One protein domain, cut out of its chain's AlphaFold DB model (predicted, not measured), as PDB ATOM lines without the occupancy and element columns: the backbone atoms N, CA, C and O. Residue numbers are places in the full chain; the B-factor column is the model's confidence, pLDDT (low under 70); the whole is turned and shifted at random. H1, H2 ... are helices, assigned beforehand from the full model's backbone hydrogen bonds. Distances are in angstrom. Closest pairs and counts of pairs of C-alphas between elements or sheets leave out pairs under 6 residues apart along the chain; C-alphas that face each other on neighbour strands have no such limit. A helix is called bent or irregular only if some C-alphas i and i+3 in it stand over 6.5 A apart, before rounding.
ATOM      1  N   GLU A   2     -13.478  45.524  74.549       64.69
ATOM      2  CA  GLU A   2     -12.802  44.387  73.875       64.69
ATOM      3  C   GLU A   2     -13.684  43.388  73.090       64.69
ATOM      4  O   GLU A   2     -13.313  42.925  72.015       64.69
ATOM      5  N   ARG A   3     -14.869  43.017  73.602       67.56
ATOM      6  CA  ARG A   3     -15.769  42.060  72.914       67.56
ATOM      7  C   ARG A   3     -16.421  42.620  71.644       67.56
ATOM      8  O   ARG A   3     -16.974  41.849  70.856       67.56
ATOM      9  N   LYS A   4     -16.455  43.945  71.482       65.94
ATOM     10  CA  LYS A   4     -17.022  44.609  70.298       65.94
ATOM     11  C   LYS A   4     -15.955  44.724  69.207       65.94
ATOM     12  O   LYS A   4     -16.225  44.412  68.057       65.94
ATOM     13  N   GLU A   5     -14.729  45.027  69.614       62.28
ATOM     14  CA  GLU A   5     -13.543  45.088  68.758       62.28
ATOM     15  C   GLU A   5     -13.159  43.714  68.185       62.28
ATOM     16  O   GLU A   5     -13.018  43.570  66.974       62.28
ATOM     17  N   ARG A   6     -13.166  42.657  69.014       63.81
ATOM     18  CA  ARG A   6     -12.984  41.271  68.536       63.81
ATOM     19  C   ARG A   6     -14.025  40.842  67.501       63.81
ATOM     20  O   ARG A   6     -13.695  40.124  66.565       63.81
ATOM     21  N   ARG A   7     -15.281  41.277  67.653       64.25
ATOM     22  CA  ARG A   7     -16.340  40.972  66.679       64.25
ATOM     23  C   ARG A   7     -16.140  41.711  65.361       64.25
ATOM     24  O   ARG A   7     -16.327  41.103  64.316       64.25
ATOM     25  N   ASN A   8     -15.723  42.973  65.409       60.34
ATOM     26  CA  ASN A   8     -15.457  43.752  64.204       60.34
ATOM     27  C   ASN A   8     -14.296  43.164  63.395       60.34
ATOM     28  O   ASN A   8     -14.435  43.008  62.186       60.34
ATOM     29  N   ASN A   9     -13.213  42.744  64.051       62.03
ATOM     30  CA  ASN A   9     -12.067  42.156  63.356       62.03
ATOM     31  C   ASN A   9     -12.443  40.854  62.638       62.03
ATOM     32  O   ASN A   9     -12.137  40.711  61.463       62.03
ATOM     33  N   ILE A  10     -13.205  39.962  63.285       65.81
ATOM     34  CA  ILE A  10     -13.684  38.710  62.665       65.81
ATOM     35  C   ILE A  10     -14.579  38.979  61.445       65.81
ATOM     36  O   ILE A  10     -14.539  38.234  60.466       65.81
ATOM     37  N   ILE A  11     -15.411  40.023  61.497       65.44
ATOM     38  CA  ILE A  11     -16.280  40.399  60.374       65.44
ATOM     39  C   ILE A  11     -15.440  40.904  59.198       65.44
ATOM     40  O   ILE A  11     -15.710  40.520  58.062       65.44
ATOM     41  N   ILE A  12     -14.404  41.704  59.465       64.50
ATOM     42  CA  ILE A  12     -13.508  42.242  58.437       64.50
ATOM     43  C   ILE A  12     -12.745  41.108  57.738       64.50
ATOM     44  O   ILE A  12     -12.794  41.028  56.514       64.50
ATOM     45  N   THR A  13     -12.145  40.165  58.475       61.66
ATOM     46  CA  THR A  13     -11.391  39.045  57.868       61.66
ATOM     47  C   THR A  13     -12.286  38.148  57.011       61.66
ATOM     48  O   THR A  13     -11.929  37.758  55.901       61.66
ATOM     49  N   ARG A  14     -13.508  37.858  57.481       66.25
ATOM     50  CA  ARG A  14     -14.493  37.086  56.701       66.25
ATOM     51  C   ARG A  14     -14.923  37.811  55.429       66.25
ATOM     52  O   ARG A  14     -15.198  37.161  54.423       66.25
ATOM     53  N   PHE A  15     -14.989  39.137  55.475       63.78
ATOM     54  CA  PHE A  15     -15.371  39.961  54.338       63.78
ATOM     55  C   PHE A  15     -14.270  40.030  53.269       63.78
ATOM     56  O   PHE A  15     -14.581  39.979  52.080       63.78
ATOM     57  N   GLU A  16     -12.995  40.074  53.660       63.69
ATOM     58  CA  GLU A  16     -11.873  40.039  52.709       63.69
ATOM     59  C   GLU A  16     -11.737  38.681  52.013       63.69
ATOM     60  O   GLU A  16     -11.629  38.632  50.785       63.69
ATOM     61  N   ASN A  17     -11.875  37.581  52.758       66.38
ATOM     62  CA  ASN A  17     -11.871  36.238  52.174       66.38
ATOM     63  C   ASN A  17     -13.035  36.048  51.190       66.38
ATOM     64  O   ASN A  17     -12.837  35.551  50.081       66.38
ATOM     65  N   ALA A  18     -14.234  36.533  51.535       73.00
ATOM     66  CA  ALA A  18     -15.385  36.495  50.635       73.00
ATOM     67  C   ALA A  18     -15.146  37.293  49.340       73.00
ATOM     68  O   ALA A  18     -15.514  36.830  48.263       73.00
ATOM     69  N   ARG A  19     -14.497  38.464  49.415       76.62
ATOM     70  CA  ARG A  19     -14.147  39.270  48.231       76.62
ATOM     71  C   ARG A  19     -13.190  38.537  47.295       76.62
ATOM     72  O   ARG A  19     -13.437  38.522  46.090       76.62
ATOM     73  N   GLY A  20     -12.148  37.903  47.835       74.00
ATOM     74  CA  GLY A  20     -11.197  37.112  47.048       74.00
ATOM     75  C   GLY A  20     -11.871  35.941  46.331       74.00
ATOM     76  O   GLY A  20     -11.672  35.747  45.132       74.00
ATOM     77  N   THR A  21     -12.742  35.203  47.026       76.06
ATOM     78  CA  THR A  21     -13.481  34.081  46.426       76.06
ATOM     79  C   THR A  21     -14.473  34.540  45.356       76.06
ATOM     80  O   THR A  21     -14.532  33.940  44.285       76.06
ATOM     81  N   ILE A  22     -15.221  35.624  45.601       82.75
ATOM     82  CA  ILE A  22     -16.150  36.199  44.612       82.75
ATOM     83  C   ILE A  22     -15.388  36.647  43.361       82.75
ATOM     84  O   ILE A  22     -15.850  36.402  42.247       82.75
ATOM     85  N   PHE A  23     -14.208  37.250  43.529       80.50
ATOM     86  CA  PHE A  23     -13.367  37.661  42.410       80.50
ATOM     87  C   PHE A  23     -12.932  36.462  41.557       80.50
ATOM     88  O   PHE A  23     -13.175  36.480  40.353       80.50
ATOM     89  N   ILE A  24     -12.418  35.388  42.172       81.94
ATOM     90  CA  ILE A  24     -12.022  34.156  41.462       81.94
ATOM     91  C   ILE A  24     -13.206  33.554  40.694       81.94
ATOM     92  O   ILE A  24     -13.081  33.247  39.511       81.94
ATOM     93  N   ILE A  25     -14.371  33.421  41.337       82.00
ATOM     94  CA  ILE A  25     -15.578  32.883  40.689       82.00
ATOM     95  C   ILE A  25     -15.975  33.758  39.499       82.00
ATOM     96  O   ILE A  25     -16.265  33.237  38.422       82.00
ATOM     97  N   SER A  26     -15.954  35.083  39.664       80.44
ATOM     98  CA  SER A  26     -16.288  36.009  38.582       80.44
ATOM     99  C   SER A  26     -15.331  35.865  37.398       80.44
ATOM    100  O   SER A  26     -15.789  35.780  36.267       80.44
ATOM    101  N   THR A  27     -14.019  35.748  37.628       78.62
ATOM    102  CA  THR A  27     -13.026  35.616  36.551       78.62
ATOM    103  C   THR A  27     -13.092  34.267  35.845       78.62
ATOM    104  O   THR A  27     -12.947  34.224  34.629       78.62
ATOM    105  N   SER A  28     -13.371  33.183  36.571       78.81
ATOM    106  CA  SER A  28     -13.467  31.837  35.992       78.81
ATOM    107  C   SER A  28     -14.753  31.623  35.193       78.81
ATOM    108  O   SER A  28     -14.771  30.829  34.259       78.81
ATOM    109  N   THR A  29     -15.834  32.325  35.546       79.12
ATOM    110  CA  THR A  29     -17.138  32.211  34.866       79.12
ATOM    111  C   THR A  29     -17.290  33.155  33.674       79.12
ATOM    112  O   THR A  29     -18.160  32.922  32.835       79.12
ATOM    113  N   LYS A  30     -16.433  34.181  33.541       74.88
ATOM    114  CA  LYS A  30     -16.425  35.114  32.398       74.88
ATOM    115  C   LYS A  30     -16.543  34.439  31.023       74.88
ATOM    116  O   LYS A  30     -17.450  34.844  30.301       74.88
ATOM    117  N   PRO A  31     -15.738  33.422  30.654       72.00
ATOM    118  CA  PRO A  31     -15.849  32.789  29.332       72.00
ATOM    119  C   PRO A  31     -17.148  31.991  29.132       72.00
ATOM    120  O   PRO A  31     -17.567  31.771  28.004       72.00
ATOM    121  N   ALA A  32     -17.815  31.558  30.209       71.31
ATOM    122  CA  ALA A  32     -19.105  30.872  30.107       71.31
ATOM    123  C   ALA A  32     -20.274  31.852  29.902       71.31
ATOM    124  O   ALA A  32     -21.301  31.488  29.332       71.31
ATOM    125  N   ILE A  33     -20.130  33.090  30.386       69.44
ATOM    126  CA  ILE A  33     -21.152  34.145  30.302       69.44
ATOM    127  C   ILE A  33     -20.978  34.963  29.018       69.44
ATOM    128  O   ILE A  33     -21.954  35.318  28.358       69.44
ATOM    129  N   VAL A  34     -19.733  35.274  28.667       69.00
ATOM    130  CA  VAL A  34     -19.359  36.004  27.462       69.00
ATOM    131  C   VAL A  34     -18.864  34.963  26.467       69.00
ATOM    132  O   VAL A  34     -17.768  34.449  26.625       69.00
ATOM    133  N   LEU A  49      -3.349  33.304  20.122       70.31
ATOM    134  CA  LEU A  49      -4.100  32.703  21.226       70.31
ATOM    135  C   LEU A  49      -5.487  32.208  20.824       70.31
ATOM    136  O   LEU A  49      -6.109  31.496  21.605       70.31
ATOM    137  N   THR A  50      -5.989  32.610  19.655       69.81
ATOM    138  CA  THR A  50      -7.327  32.216  19.192       69.81
ATOM    139  C   THR A  50      -7.364  30.791  18.635       69.81
ATOM    140  O   THR A  50      -8.440  30.234  18.418       69.81
ATOM    141  N   GLN A  51      -6.196  30.163  18.449       74.94
ATOM    142  CA  GLN A  51      -6.092  28.769  18.033       74.94
ATOM    143  C   GLN A  51      -6.216  27.822  19.233       74.94
ATOM    144  O   GLN A  51      -5.415  27.847  20.173       74.94
ATOM    145  N   GLU A  52      -7.208  26.934  19.181       74.31
ATOM    146  CA  GLU A  52      -7.277  25.779  20.078       74.31
ATOM    147  C   GLU A  52      -6.064  24.859  19.837       74.31
ATOM    148  O   GLU A  52      -5.682  24.647  18.682       74.31
ATOM    149  N   PRO A  53      -5.422  24.304  20.887       77.75
ATOM    150  CA  PRO A  53      -5.803  24.306  22.308       77.75
ATOM    151  C   PRO A  53      -5.090  25.376  23.163       77.75
ATOM    152  O   PRO A  53      -5.175  25.349  24.393       77.75
ATOM    153  N   PHE A  54      -4.343  26.306  22.558       81.38
ATOM    154  CA  PHE A  54      -3.503  27.255  23.302       81.38
ATOM    155  C   PHE A  54      -4.319  28.198  24.189       81.38
ATOM    156  O   PHE A  54      -3.895  28.488  25.310       81.38
ATOM    157  N   TYR A  55      -5.508  28.604  23.731       81.38
ATOM    158  CA  TYR A  55      -6.455  29.393  24.519       81.38
ATOM    159  C   TYR A  55      -6.744  28.753  25.886       81.38
ATOM    160  O   TYR A  55      -6.561  29.385  26.928       81.38
ATOM    161  N   GLU A  56      -7.147  27.480  25.890       82.88
ATOM    162  CA  GLU A  56      -7.570  26.769  27.100       82.88
ATOM    163  C   GLU A  56      -6.422  26.594  28.094       82.88
ATOM    164  O   GLU A  56      -6.613  26.745  29.304       82.88
ATOM    165  N   ILE A  57      -5.218  26.314  27.589       86.19
ATOM    166  CA  ILE A  57      -4.019  26.128  28.411       86.19
ATOM    167  C   ILE A  57      -3.651  27.440  29.106       86.19
ATOM    168  O   ILE A  57      -3.464  27.459  30.324       86.19
ATOM    169  N   ILE A  58      -3.572  28.541  28.354       86.75
ATOM    170  CA  ILE A  58      -3.197  29.852  28.898       86.75
ATOM    171  C   ILE A  58      -4.270  30.369  29.857       86.75
ATOM    172  O   ILE A  58      -3.940  30.838  30.947       86.75
ATOM    173  N   PHE A  59      -5.549  30.206  29.515       84.69
ATOM    174  CA  PHE A  59      -6.657  30.574  30.392       84.69
ATOM    175  C   PHE A  59      -6.603  29.798  31.716       84.69
ATOM    176  O   PHE A  59      -6.649  30.392  32.796       84.69
ATOM    177  N   SER A  60      -6.434  28.475  31.646       85.31
ATOM    178  CA  SER A  60      -6.332  27.613  32.830       85.31
ATOM    179  C   SER A  60      -5.129  27.980  33.696       85.31
ATOM    180  O   SER A  60      -5.236  28.008  34.925       85.31
ATOM    181  N   LEU A  61      -3.996  28.313  33.074       89.81
ATOM    182  CA  LEU A  61      -2.794  28.748  33.776       89.81
ATOM    183  C   LEU A  61      -3.017  30.080  34.503       89.81
ATOM    184  O   LEU A  61      -2.706  30.176  35.689       89.81
ATOM    185  N   GLN A  62      -3.596  31.083  33.835       87.88
ATOM    186  CA  GLN A  62      -3.887  32.390  34.436       87.88
ATOM    187  C   GLN A  62      -4.870  32.264  35.609       87.88
ATOM    188  O   GLN A  62      -4.620  32.815  36.681       87.88
ATOM    189  N   VAL A  63      -5.946  31.483  35.459       88.00
ATOM    190  CA  VAL A  63      -6.914  31.227  36.541       88.00
ATOM    191  C   VAL A  63      -6.263  30.482  37.710       88.00
ATOM    192  O   VAL A  63      -6.476  30.845  38.871       88.00
ATOM    193  N   THR A  64      -5.429  29.477  37.437       88.88
ATOM    194  CA  THR A  64      -4.719  28.715  38.480       88.88
ATOM    195  C   THR A  64      -3.718  29.593  39.226       88.88
ATOM    196  O   THR A  64      -3.664  29.570  40.455       88.88
ATOM    197  N   CYS A  65      -2.956  30.418  38.511       90.19
ATOM    198  CA  CYS A  65      -1.977  31.319  39.109       90.19
ATOM    199  C   CYS A  65      -2.660  32.387  39.979       90.19
ATOM    200  O   CYS A  65      -2.259  32.614  41.123       90.19
ATOM    201  N   LEU A  66      -3.747  32.980  39.479       88.31
ATOM    202  CA  LEU A  66      -4.538  33.971  40.204       88.31
ATOM    203  C   LEU A  66      -5.168  33.385  41.473       88.31
ATOM    204  O   LEU A  66      -5.038  33.955  42.556       88.31
ATOM    205  N   SER A  67      -5.828  32.233  41.348       87.00
ATOM    206  CA  SER A  67      -6.470  31.553  42.476       87.00
ATOM    207  C   SER A  67      -5.458  31.123  43.535       87.00
ATOM    208  O   SER A  67      -5.677  31.378  44.719       87.00
ATOM    209  N   THR A  68      -4.320  30.560  43.119       88.50
ATOM    210  CA  THR A  68      -3.228  30.190  44.030       88.50
ATOM    211  C   THR A  68      -2.674  31.419  44.739       88.50
ATOM    212  O   THR A  68      -2.507  31.389  45.953       88.50
ATOM    213  N   SER A  69      -2.449  32.524  44.027       87.88
ATOM    214  CA  SER A  69      -1.914  33.758  44.617       87.88
ATOM    215  C   SER A  69      -2.846  34.331  45.686       87.88
ATOM    216  O   SER A  69      -2.409  34.626  46.796       87.88
ATOM    217  N   ILE A  70      -4.145  34.430  45.391       85.88
ATOM    218  CA  ILE A  70      -5.148  34.918  46.350       85.88
ATOM    219  C   ILE A  70      -5.231  33.985  47.564       85.88
ATOM    220  O   ILE A  70      -5.269  34.458  48.702       85.88
ATOM    221  N   PHE A  71      -5.225  32.667  47.344       84.25
ATOM    222  CA  PHE A  71      -5.285  31.684  48.423       84.25
ATOM    223  C   PHE A  71      -4.039  31.735  49.314       84.25
ATOM    224  O   PHE A  71      -4.159  31.776  50.532       84.25
ATOM    225  N   VAL A  72      -2.844  31.800  48.722       87.81
ATOM    226  CA  VAL A  72      -1.577  31.893  49.462       87.81
ATOM    227  C   VAL A  72      -1.508  33.182  50.274       87.81
ATOM    228  O   VAL A  72      -1.077  33.134  51.419       87.81
ATOM    229  N   ILE A  73      -1.955  34.317  49.736       85.50
ATOM    230  CA  ILE A  73      -1.947  35.583  50.481       85.50
ATOM    231  C   ILE A  73      -2.924  35.518  51.660       85.50
ATOM    232  O   ILE A  73      -2.545  35.816  52.788       85.50
ATOM    233  N   THR A  74      -4.165  35.098  51.421       81.81
ATOM    234  CA  THR A  74      -5.210  35.078  52.460       81.81
ATOM    235  C   THR A  74      -4.932  34.026  53.533       81.81
ATOM    236  O   THR A  74      -4.780  34.351  54.709       81.81
ATOM    237  N   VAL A  75      -4.775  32.765  53.131       83.38
ATOM    238  CA  VAL A  75      -4.528  31.649  54.053       83.38
ATOM    239  C   VAL A  75      -3.128  31.724  54.649       83.38
ATOM    240  O   VAL A  75      -2.943  31.389  55.815       83.38
ATOM    241  N   GLY A  76      -2.135  32.181  53.887       84.62
ATOM    242  CA  GLY A  76      -0.768  32.321  54.381       84.62
ATOM    243  C   GLY A  76      -0.661  33.343  55.508       84.62
ATOM    244  O   GLY A  76      -0.002  33.061  56.505       84.62
ATOM    245  N   VAL A  77      -1.346  34.487  55.403       85.81
ATOM    246  CA  VAL A  77      -1.391  35.476  56.491       85.81
ATOM    247  C   VAL A  77      -2.087  34.895  57.723       85.81
ATOM    248  O   VAL A  77      -1.546  35.010  58.823       85.81
ATOM    249  N   ASP A  78      -3.221  34.212  57.556       84.06
ATOM    250  CA  ASP A  78      -3.934  33.573  58.670       84.06
ATOM    251  C   ASP A  78      -3.071  32.510  59.373       84.06
ATOM    252  O   ASP A  78      -2.993  32.481  60.604       84.06
ATOM    253  N   LEU A  79      -2.370  31.663  58.611       86.81
ATOM    254  CA  LEU A  79      -1.453  30.655  59.150       86.81
ATOM    255  C   LEU A  79      -0.241  31.284  59.838       86.81
ATOM    256  O   LEU A  79       0.189  30.785  60.877       86.81
ATOM    257  N   LEU A  80       0.295  32.377  59.298       88.69
ATOM    258  CA  LEU A  80       1.405  33.106  59.903       88.69
ATOM    259  C   LEU A  80       0.980  33.711  61.243       88.69
ATOM    260  O   LEU A  80       1.665  33.520  62.248       88.69
ATOM    261  N   VAL A  81      -0.176  34.378  61.291       88.75
ATOM    262  CA  VAL A  81      -0.731  34.939  62.530       88.75
ATOM    263  C   VAL A  81      -1.018  33.830  63.541       88.75
ATOM    264  O   VAL A  81      -0.639  33.955  64.705       88.75
ATOM    265  N   LEU A  82      -1.628  32.721  63.114       89.12
ATOM    266  CA  LEU A  82      -1.871  31.565  63.976       89.12
ATOM    267  C   LEU A  82      -0.561  30.979  64.515       89.12
ATOM    268  O   LEU A  82      -0.479  30.670  65.701       89.12
ATOM    269  N   GLY A  83       0.466  30.864  63.674       89.69
ATOM    270  CA  GLY A  83       1.796  30.405  64.062       89.69
ATOM    271  C   GLY A  83       2.421  31.296  65.133       89.69
ATOM    272  O   GLY A  83       2.874  30.788  66.158       89.69
ATOM    273  N   ILE A  84       2.366  32.620  64.953       89.56
ATOM    274  CA  ILE A  84       2.827  33.583  65.963       89.56
ATOM    275  C   ILE A  84       2.051  33.391  67.268       89.56
ATOM    276  O   ILE A  84       2.664  33.240  68.320       89.56
ATOM    277  N   LEU A  85       0.718  33.331  67.216       90.44
ATOM    278  CA  LEU A  85      -0.118  33.161  68.407       90.44
ATOM    279  C   LEU A  85       0.158  31.840  69.137       90.44
ATOM    280  O   LEU A  85       0.193  31.827  70.368       90.44
ATOM    281  N   LEU A  86       0.377  30.745  68.406       91.19
ATOM    282  CA  LEU A  86       0.729  29.446  68.979       91.19
ATOM    283  C   LEU A  86       2.092  29.491  69.666       91.19
ATOM    284  O   LEU A  86       2.208  29.038  70.803       91.19
ATOM    285  N   ILE A  87       3.101  30.069  69.011       88.38
ATOM    286  CA  ILE A  87       4.434  30.231  69.597       88.38
ATOM    287  C   ILE A  87       4.332  31.099  70.849       88.38
ATOM    288  O   ILE A  87       4.768  30.677  71.913       88.38
ATOM    289  N   THR A  88       3.695  32.268  70.768       86.69
ATOM    290  CA  THR A  88       3.499  33.160  71.916       86.69
ATOM    291  C   THR A  88       2.765  32.456  73.062       86.69
ATOM    292  O   THR A  88       3.215  32.518  74.204       86.69
ATOM    293  N   GLY A  89       1.679  31.734  72.777       89.38
ATOM    294  CA  GLY A  89       0.934  30.969  73.779       89.38
ATOM    295  C   GLY A  89       1.781  29.881  74.442       89.38
ATOM    296  O   GLY A  89       1.780  29.759  75.667       89.38
ATOM    297  N   TYR A  90       2.562  29.141  73.654       86.94
ATOM    298  CA  TYR A  90       3.482  28.127  74.165       86.94
ATOM    299  C   TYR A  90       4.586  28.737  75.040       86.94
ATOM    300  O   TYR A  90       4.920  28.181  76.086       86.94
ATOM    301  N   GLN A  91       5.100  29.917  74.680       84.38
ATOM    302  CA  GLN A  91       6.086  30.633  75.490       84.38
ATOM    303  C   GLN A  91       5.525  31.063  76.849       84.38
ATOM    304  O   GLN A  91       6.189  30.889  77.871       84.38
TER     305      GLN A  91
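Overview. This is residues 2 to 34 and 49 to 91 of the 146 residues of the protein "uncharacterized protein LOC114340676" of Diabrotica virgifera virgifera (western corn rootworm) (UniProt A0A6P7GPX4). What is the shape? The longest helix, H2, and H1 run side by side in opposite ways as an extended rod, spreading at the end where residues 2 to 12 and 79 to 91 stand free. What makes it? The printed part has 76 residues with two named helices, H1 then H2, and no named strand: all helix. The radius of gyration of the C-alphas is 18.1 A, the spans 58 by 27 by 10 A.

Along the chain. Where is H2? H2, residues 54 to 91, measures 53.2 A and ends at C-alpha 91 (6.086, 30.633, 75.490). Where is H1? H1, residues 2 to 33, measures 45.5 A from C-alpha 2 (-12.802, 44.387, 73.875). It has a kink of 31 degrees near residue 27 and is irregular: C-alphas 28 and 31 are 7.1 A apart.

Arrangement. Where do they touch? Residues 63 to 74 of H2 alone touch H1, through its residues 17 to 28 alone; the closest C-alphas, of Ser 67 and Ile 24, are 6.2 A apart. At what angle? They stand at a shallow tilt of 14 degrees, opposite ways. And the backbones? Every O i to N i+4 pair is within hydrogen-bond range in H2, 25 of 28 in H1.

Size, cuts and confidence. Is there a cut? Residues 35 to 48 are not printed; C-alphas 34 and 49 are 16.8 A apart. Where is pLDDT under 70? At residues 2 to 17, 33 to 34 and 50.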